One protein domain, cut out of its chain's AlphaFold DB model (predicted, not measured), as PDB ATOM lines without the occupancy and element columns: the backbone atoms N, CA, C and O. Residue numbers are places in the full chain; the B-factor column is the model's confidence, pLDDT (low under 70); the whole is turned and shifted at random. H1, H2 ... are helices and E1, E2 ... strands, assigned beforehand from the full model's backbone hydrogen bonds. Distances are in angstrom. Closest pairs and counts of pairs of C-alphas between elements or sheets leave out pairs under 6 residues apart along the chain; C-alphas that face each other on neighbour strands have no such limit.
ATOM      1  N   GLN A  29     177.724 -18.986-236.569       91.38
ATOM      2  CA  GLN A  29     176.697 -20.021-236.499       91.38
ATOM      3  C   GLN A  29     175.332 -19.394-236.737       91.38
ATOM      4  O   GLN A  29     175.073 -18.301-236.246       91.38
ATOM      5  N   TYR A  30     174.470 -20.099-237.458       90.00
ATOM      6  CA  TYR A  30     173.106 -19.686-237.749       90.00
ATOM      7  C   TYR A  30     172.158 -20.811-237.347       90.00
ATOM      8  O   TYR A  30     172.249 -21.921-237.873       90.00
ATOM      9  N   VAL A  31     171.244 -20.510-236.433       89.06
ATOM     10  CA  VAL A  31     170.220 -21.430-235.926       89.06
ATOM     11  C   VAL A  31     168.858 -20.833-236.227       89.06
ATOM     12  O   VAL A  31     168.640 -19.661-235.937       89.06
ATOM     13  N   ALA A  32     167.941 -21.602-236.809       87.19
ATOM     14  CA  ALA A  32     166.576 -21.125-237.001       87.19
ATOM     15  C   ALA A  32     165.935 -20.813-235.634       87.19
ATOM     16  O   ALA A  32     165.950 -21.645-234.734       87.19
ATOM     17  N   ALA A  33     165.363 -19.617-235.480       84.38
ATOM     18  CA  ALA A  33     164.720 -19.177-234.238       84.38
ATOM     19  C   ALA A  33     163.281 -19.722-234.068       84.38
ATOM     20  O   ALA A  33     162.568 -19.322-233.153       84.38
ATOM     21  N   GLY A  34     162.840 -20.600-234.970       79.50
ATOM     22  CA  GLY A  34     161.521 -21.227-234.989       79.50
ATOM     23  C   GLY A  34     161.401 -22.200-236.163       79.50
ATOM     24  O   GLY A  34     162.336 -22.350-236.950       79.50
ATOM     25  N   ASP A  35     160.235 -22.821-236.318       73.56
ATOM     26  CA  ASP A  35     160.082 -24.006-237.181       73.56
ATOM     27  C   ASP A  35     160.010 -23.697-238.685       73.56
ATOM     28  O   ASP A  35     160.200 -24.575-239.523       73.56
ATOM     29  N   VAL A  36     159.746 -22.438-239.046       78.31
ATOM     30  CA  VAL A  36     159.572 -22.008-240.447       78.31
ATOM     31  C   VAL A  36     160.898 -21.543-241.073       78.31
ATOM     32  O   VAL A  36     161.035 -21.488-242.294       78.31
ATOM     33  N   GLY A  37     161.911 -21.222-240.254       78.00
ATOM     34  CA  GLY A  37     163.209 -20.743-240.747       78.00
ATOM     35  C   GLY A  37     163.157 -19.363-241.417       78.00
ATOM     36  O   GLY A  37     163.889 -19.116-242.379       78.00
ATOM     37  N   GLU A  38     162.282 -18.476-240.931       86.88
ATOM     38  CA  GLU A  38     162.177 -17.077-241.383       86.88
ATOM     39  C   GLU A  38     163.137 -16.136-240.639       86.88
ATOM     40  O   GLU A  38     163.557 -15.106-241.170       86.88
ATOM     41  N   GLN A  39     163.519 -16.505-239.416       89.06
ATOM     42  CA  GLN A  39     164.487 -15.792-238.589       89.06
ATOM     43  C   GLN A  39     165.549 -16.757-238.077       89.06
ATOM     44  O   GLN A  39     165.260 -17.921-237.794       89.06
ATOM     45  N   PHE A  40     166.768 -16.251-237.937       90.00
ATOM     46  CA  PHE A  40     167.925 -17.000-237.482       90.00
ATOM     47  C   PHE A  40     168.597 -16.273-236.322       90.00
ATOM     48  O   PHE A  40     168.894 -15.084-236.430       90.00
ATOM     49  N   GLN A  41     168.884 -16.993-235.244       91.56
ATOM     50  CA  GLN A  41     169.874 -16.578-234.257       91.56
ATOM     51  C   GLN A  41     171.256 -16.783-234.870       91.56
ATOM     52  O   GLN A  41     171.630 -17.894-235.256       91.56
ATOM     53  N   LYS A  42     171.997 -15.690-234.992       92.12
ATOM     54  CA  LYS A  42     173.355 -15.641-235.508       92.12
ATOM     55  C   LYS A  42     174.311 -15.438-234.345       92.12
ATOM     56  O   LYS A  42     174.247 -14.425-233.661       92.12
ATOM     57  N   TRP A  43     175.240 -16.366-234.177       92.25
ATOM     58  CA  TRP A  43     176.317 -16.274-233.199       92.25
ATOM     59  C   TRP A  43     177.629 -16.083-233.934       92.25
ATOM     60  O   TRP A  43     178.038 -16.968-234.685       92.25
ATOM     61  N   HIS A  44     178.294 -14.953-233.732       90.44
ATOM     62  CA  HIS A  44     179.592 -14.681-234.335       90.44
ATOM     63  C   HIS A  44     180.667 -14.616-233.253       90.44
ATOM     64  O   HIS A  44     180.574 -13.838-232.307       90.44
ATOM     65  N   PHE A  45     181.682 -15.458-233.404       90.06
ATOM     66  CA  PHE A  45     182.890 -15.447-232.608       90.06
ATOM     67  C   PHE A  45     184.009 -14.779-233.385       90.06
ATOM     68  O   PHE A  45     184.369 -15.199-234.492       90.06
ATOM     69  N   ASP A  46     184.590 -13.791-232.733       86.81
ATOM     70  CA  ASP A  46     185.762 -13.080-233.182       86.81
ATOM     71  C   ASP A  46     186.833 -13.178-232.096       86.81
ATOM     72  O   ASP A  46     186.569 -12.820-230.953       86.81
ATOM     73  N   ASP A  47     188.043 -13.622-232.434       82.19
ATOM     74  CA  ASP A  47     189.134 -13.808-231.462       82.19
ATOM     75  C   ASP A  47     189.426 -12.557-230.600       82.19
ATOM     76  O   ASP A  47     189.850 -12.666-229.454       82.19
ATOM     77  N   ARG A  48     189.125 -11.355-231.113       84.31
ATOM     78  CA  ARG A  48     189.328 -10.089-230.390       84.31
ATOM     79  C   ARG A  48     188.128  -9.652-229.556       84.31
ATOM     80  O   ARG A  48     188.317  -8.949-228.568       84.31
ATOM     81  N   LEU A  49     186.911  -9.981-229.988       86.69
ATOM     82  CA  LEU A  49     185.664  -9.472-229.395       86.69
ATOM     83  C   LEU A  49     184.867 -10.550-228.648       86.69
ATOM     84  O   LEU A  49     183.896 -10.229-227.969       86.69
ATOM     85  N   GLY A  50     185.270 -11.816-228.754       88.44
ATOM     86  CA  GLY A  50     184.533 -12.954-228.225       88.44
ATOM     87  C   GLY A  50     183.249 -13.240-229.007       88.44
ATOM     88  O   GLY A  50     183.137 -12.943-230.200       88.44
ATOM     89  N   TRP A  51     182.285 -13.861-228.326       90.62
ATOM     90  CA  TRP A  51     180.973 -14.182-228.886       90.62
ATOM     91  C   TRP A  51     180.035 -12.982-228.838       90.62
ATOM     92  O   TRP A  51     179.902 -12.332-227.803       90.62
ATOM     93  N   HIS A  52     179.310 -12.756-229.929       90.56
ATOM     94  CA  HIS A  52     178.133 -11.901-229.936       90.56
ATOM     95  C   HIS A  52     176.982 -12.542-230.704       90.56
ATOM     96  O   HIS A  52     177.173 -13.213-231.722       90.56
ATOM     97  N   GLU A  53     175.782 -12.319-230.184       92.69
ATOM     98  CA  GLU A  53     174.533 -12.813-230.742       92.69
ATOM     99  C   GLU A  53     173.815 -11.695-231.502       92.69
ATOM    100  O   GLU A  53     173.844 -10.521-231.125       92.69
ATOM    101  N   THR A  54     173.173 -12.040-232.611       93.38
ATOM    102  CA  THR A  54     172.300 -11.141-233.364       93.38
ATOM    103  C   THR A  54     171.187 -11.946-234.022       93.38
ATOM    104  O   THR A  54     171.394 -13.096-234.384       93.38
ATOM    105  N   THR A  55     170.018 -11.351-234.252       92.75
ATOM    106  CA  THR A  55     168.962 -11.993-235.049       92.75
ATOM    107  C   THR A  55     169.040 -11.524-236.495       92.75
ATOM    108  O   THR A  55     169.104 -10.323-236.760       92.75
ATOM    109  N   ALA A  56     169.006 -12.459-237.441       89.44
ATOM    110  CA  ALA A  56     169.032 -12.186-238.872       89.44
ATOM    111  C   ALA A  56     167.783 -12.760-239.564       89.44
ATOM    112  O   ALA A  56     167.452 -13.930-239.361       89.44
ATOM    113  N   PRO A  57     167.083 -11.990-240.418       91.00
ATOM    114  CA  PRO A  57     166.016 -12.542-241.247       91.00
ATOM    115  C   PRO A  57     166.592 -13.475-242.321       91.00
ATOM    116  O   PRO A  57     167.726 -13.295-242.772       91.00
ATOM    117  N   ARG A  58     165.782 -14.422-242.805       87.25
ATOM    118  CA  ARG A  58     166.166 -15.426-243.817       87.25
ATOM    119  C   ARG A  58     166.874 -14.831-245.030       87.25
ATOM    120  O   ARG A  58     167.894 -15.357-245.468       87.25
ATOM    121  N   ARG A  59     166.363 -13.713-245.561       88.81
ATOM    122  CA  ARG A  59     166.978 -13.004-246.696       88.81
ATOM    123  C   ARG A  59     168.407 -12.564-246.380       88.81
ATOM    124  O   ARG A  59     169.292 -12.786-247.193       88.81
ATOM    125  N   MET A  60     168.626 -11.971-245.209       90.25
ATOM    126  CA  MET A  60     169.945 -11.496-244.795       90.25
ATOM    127  C   MET A  60     170.909 -12.663-244.596       90.25
ATOM    128  O   MET A  60     171.999 -12.629-245.150       90.25
ATOM    129  N   ALA A  61     170.489 -13.718-243.888       86.75
ATOM    130  CA  ALA A  61     171.307 -14.917-243.706       86.75
ATOM    131  C   ALA A  61     171.714 -15.531-245.057       86.75
ATOM    132  O   ALA A  61     172.882 -15.837-245.279       86.75
ATOM    133  N   ARG A  62     170.773 -15.630-246.007       87.44
ATOM    134  CA  ARG A  62     171.049 -16.102-247.371       87.44
ATOM    135  C   ARG A  62     172.045 -15.205-248.107       87.44
ATOM    136  O   ARG A  62     172.983 -15.720-248.705       87.44
ATOM    137  N   ASP A  63     171.840 -13.890-248.091       88.69
ATOM    138  CA  ASP A  63     172.714 -12.946-248.795       88.69
ATOM    139  C   ASP A  63     174.139 -12.958-248.188       88.69
ATOM    140  O   ASP A  63     175.131 -12.885-248.917       88.69
ATOM    141  N   GLU A  64     174.260 -13.144-246.868       87.56
ATOM    142  CA  GLU A  64     175.540 -13.360-246.182       87.56
ATOM    143  C   GLU A  64     176.205 -14.675-246.592       87.56
ATOM    144  O   GLU A  64     177.394 -14.668-246.907       87.56
ATOM    145  N   PHE A  65     175.458 -15.784-246.646       84.06
ATOM    146  CA  PHE A  65     175.992 -17.058-247.125       84.06
ATOM    147  C   PHE A  65     176.487 -16.951-248.563       84.06
ATOM    148  O   PHE A  65     177.613 -17.345-248.845       84.06
ATOM    149  N   ILE A  66     175.695 -16.363-249.464       84.56
ATOM    150  CA  ILE A  66     176.100 -16.142-250.859       84.56
ATOM    151  C   ILE A  66     177.385 -15.318-250.902       84.56
ATOM    152  O   ILE A  66     178.319 -15.682-251.612       84.56
ATOM    153  N   THR A  67     177.464 -14.236-250.125       83.56
ATOM    154  CA  THR A  67     178.670 -13.402-250.053       83.56
ATOM    155  C   THR A  67     179.877 -14.203-249.568       83.56
ATOM    156  O   THR A  67     180.951 -14.067-250.139       83.56
ATOM    157  N   GLN A  68     179.721 -15.051-248.549       76.75
ATOM    158  CA  GLN A  68     180.805 -15.890-248.032       76.75
ATOM    159  C   GLN A  68     181.252 -16.917-249.079       76.75
ATOM    160  O   GLN A  68     182.429 -16.952-249.416       76.75
ATOM    161  N   PHE A  69     180.323 -17.650-249.701       71.62
ATOM    162  CA  PHE A  69     180.637 -18.640-250.740       71.62
ATOM    163  C   PHE A  69     181.247 -18.047-252.010       71.62
ATOM    164  O   PHE A  69     182.058 -18.695-252.662       71.62
ATOM    165  N   THR A  70     180.837 -16.838-252.391       74.19
ATOM    166  CA  THR A  70     181.362 -16.166-253.592       74.19
ATOM    167  C   THR A  70     182.668 -15.428-253.326       74.19
ATOM    168  O   THR A  70     183.447 -15.221-254.256       74.19
ATOM    169  N   ARG A  71     182.915 -15.015-252.075       64.50
ATOM    170  CA  ARG A  71     184.149 -14.339-251.667       64.50
ATOM    171  C   ARG A  71     185.259 -15.312-251.298       64.50
ATOM    172  O   ARG A  71     186.410 -14.934-251.504       64.50
ATOM    173  N   SER A  72     184.959 -16.507-250.782       55.81
ATOM    174  CA  SER A  72     185.967 -17.561-250.656       55.81
ATOM    175  C   SER A  72     186.516 -17.806-252.063       55.81
ATOM    176  O   SER A  72     185.770 -18.282-252.924       55.81
ATOM    177  N   PRO A  73     187.771 -17.418-252.366       48.97
ATOM    178  CA  PRO A  73     188.339 -17.770-253.644       48.97
ATOM    179  C   PRO A  73     188.324 -19.285-253.654       48.97
ATOM    180  O   PRO A  73     188.861 -19.912-252.742       48.97
ATOM    181  N   PRO A  88     191.647 -23.349-245.725       75.44
ATOM    182  CA  PRO A  88     190.424 -23.082-246.463       75.44
ATOM    183  C   PRO A  88     189.285 -22.733-245.502       75.44
ATOM    184  O   PRO A  88     189.190 -23.280-244.403       75.44
ATOM    185  N   ASP A  89     188.380 -21.865-245.946       82.44
ATOM    186  CA  ASP A  89     187.137 -21.613-245.222       82.44
ATOM    187  C   ASP A  89     186.277 -22.887-245.176       82.44
ATOM    188  O   ASP A  89     186.193 -23.641-246.151       82.44
ATOM    189  N   ILE A  90     185.607 -23.125-244.047       85.31
ATOM    190  CA  ILE A  90     184.794 -24.326-243.822       85.31
ATOM    191  C   ILE A  90     183.329 -23.929-243.659       85.31
ATOM    192  O   ILE A  90     182.982 -23.160-242.763       85.31
ATOM    193  N   PHE A  91     182.453 -24.527-244.467       85.06
ATOM    194  CA  PHE A  91     181.003 -24.462-244.287       85.06
ATOM    195  C   PHE A  91     180.444 -25.850-243.986       85.06
ATOM    196  O   PHE A  91     180.673 -26.797-244.738       85.06
ATOM    197  N   VAL A  92     179.677 -25.970-242.902       85.88
ATOM    198  CA  VAL A  92     179.026 -27.224-242.510       85.88
ATOM    199  C   VAL A  92     177.594 -26.976-242.058       85.88
ATOM    200  O   VAL A  92     177.317 -26.054-241.290       85.88
ATOM    201  N   VAL A  93     176.685 -27.840-242.501       85.94
ATOM    202  CA  VAL A  93     175.328 -27.935-241.955       85.94
ATOM    203  C   VAL A  93     175.347 -28.995-240.866       85.94
ATOM    204  O   VAL A  93     175.865 -30.092-241.079       85.94
ATOM    205  N   LYS A  94     174.820 -28.660-239.691       86.81
ATOM    206  CA  LYS A  94     174.756 -29.571-238.548       86.81
ATOM    207  C   LYS A  94     173.379 -29.523-237.907       86.81
ATOM    208  O   LYS A  94     172.726 -28.478-237.959       86.81
ATOM    209  N   PRO A  95     172.942 -30.606-237.256       85.38
ATOM    210  CA  PRO A  95     171.756 -30.533-236.430       85.38
ATOM    211  C   PRO A  95     171.945 -29.550-235.275       85.38
ATOM    212  O   PRO A  95     173.042 -29.430-234.730       85.38
ATOM    213  N   VAL A  96     170.876 -28.857-234.875       83.25
ATOM    214  CA  VAL A  96     170.944 -27.801-233.850       83.25
ATOM    215  C   VAL A  96     171.495 -28.327-232.525       83.25
ATOM    216  O   VAL A  96     172.267 -27.630-231.876       83.25
ATOM    217  N   ARG A  97     171.215 -29.586-232.167       82.62
ATOM    218  CA  ARG A  97     171.772 -30.231-230.962       82.62
ATOM    219  C   ARG A  97     173.303 -30.357-230.957       82.62
ATOM    220  O   ARG A  97     173.897 -30.513-229.898       82.62
ATOM    221  N   GLU A  98     173.944 -30.314-232.126       84.38
ATOM    222  CA  GLU A  98     175.406 -30.359-232.275       84.38
ATOM    223  C   GLU A  98     176.034 -28.966-232.404       84.38
ATOM    224  O   GLU A  98     177.262 -28.816-232.370       84.38
ATOM    225  N   LEU A  99     175.203 -27.934-232.560       83.69
ATOM    226  CA  LEU A  99     175.647 -26.554-232.561       83.69
ATOM    227  C   LEU A  99     175.896 -26.146-231.117       83.69
ATOM    228  O   LEU A  99     174.981 -25.966-230.322       83.69
ATOM    229  N   ARG A 100     177.176 -26.017-230.769       69.44
ATOM    230  CA  ARG A 100     177.572 -25.432-229.490       69.44
ATOM    231  C   ARG A 100     177.231 -23.944-229.528       69.44
ATOM    232  O   ARG A 100     178.003 -23.167-230.095       69.44
ATOM    233  N   THR A 101     176.085 -23.561-228.980       64.12
ATOM    234  CA  THR A 101     175.888 -22.206-228.454       64.12
ATOM    235  C   THR A 101     176.834 -22.022-227.261       64.12
ATOM    236  O   THR A 101     177.067 -23.000-226.542       64.12
ATOM    237  N   PRO A 102     177.468 -20.850-227.107       60.09
ATOM    238  CA  PRO A 102     178.298 -20.566-225.938       60.09
ATOM    239  C   PRO A 102     177.504 -20.627-224.627       60.09
ATOM    240  O   PRO A 102     176.262 -20.472-224.666       60.09
TER     241      PRO A 102
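AT A GLANCE: This is residues 29 to 73 and 88 to 102 of the 102 residues of an uncharacterized protein of Haloferax mediterranei (strain ATCC 33500 / DSM 1411 / JCM 8866 / NBRC 14739 / NCIMB 2177 / R-4) (UniProt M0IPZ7). A small sheet of three antiparallel strands, whose long hairpin of E2 and E3 is joined at the end of E3 to helix H1, makes most of this domain; H1 folds back under one face of the sheet and opens away from it, making a V with the hairpin. Beyond the short edge strand E1 runs a separate strand, E4, and from its end residues 96 to 102 fold back. The printed part has 60 residues, with four named strands and one named helix in the order E1, E2, E3, H1, E4; the sheet runs E1, E2, E3, and the class is mixed, helices and strands. The whole is only just compact, close to loose, with a radius of gyration of the C-alphas of 12.1 A and spans of 33 by 24 by 19 A.

HOW THE PARTS SIT: E1, residues 29 to 32, and E2, residues 39 to 46, form a hairpin with a short link, antiparallel at 166 degrees between their directions. N 29 and O 43 are 2.8 A apart, and N 31 and O 41 2.9 A, both within hydrogen-bond range. E2 and E3, residues 50 to 57, form a second hairpin with a tight link, antiparallel at 156 degrees; N 42 and O 54 are within hydrogen-bond range at 2.7 A, as are N 50 and O 46 at 2.7 A. E1, E2 and E3 make a meander, each strand the antiparallel neighbour of the one before, with E1 and E3 as edge strands. H1, residues 58 to 71, follows E3 by a tight link and is on the sheet, over E2, at a height over the sheet of 12.5 A. It runs along the strands, at 19 degrees to E2 on the local plane, and its line rises 39.5 degrees out of that plane, only just short of standing up from the sheet. The closest C-alphas of E2 and H1 are those of Gln 39 and Arg 58, 5.5 A apart. In H1 every O i to N i+4 pair is within hydrogen-bond range. E4, residues 90 to 95, pairs with no named strand; it is near E1, but apart from E2, E3 and H1.

IN THESE COORDINATES: E1 begins at C-alpha 29 (176.697, -20.021, -236.499). E2 is 22.1 A long from first to last C-alpha and E3 22.6 A. H1 is 19.7 A long and begins at C-alpha 58 (166.166, -15.426, -243.817). E4, 16.2 A long, ends at C-alpha 95 (171.756, -30.533, -236.430).

THE WHOLE: The two C-alphas farthest apart, those of Val 36 and Arg 48, are 33.6 A apart. Residues 74 to 87, in the link from H1 to E4, are not printed, and C-alphas 73 and 88 are 9.2 A apart across this cut. No link that is printed whole is long. The mean pLDDT of the printed part is 83.4; residues 71 to 73 and 100 to 102 are under 70.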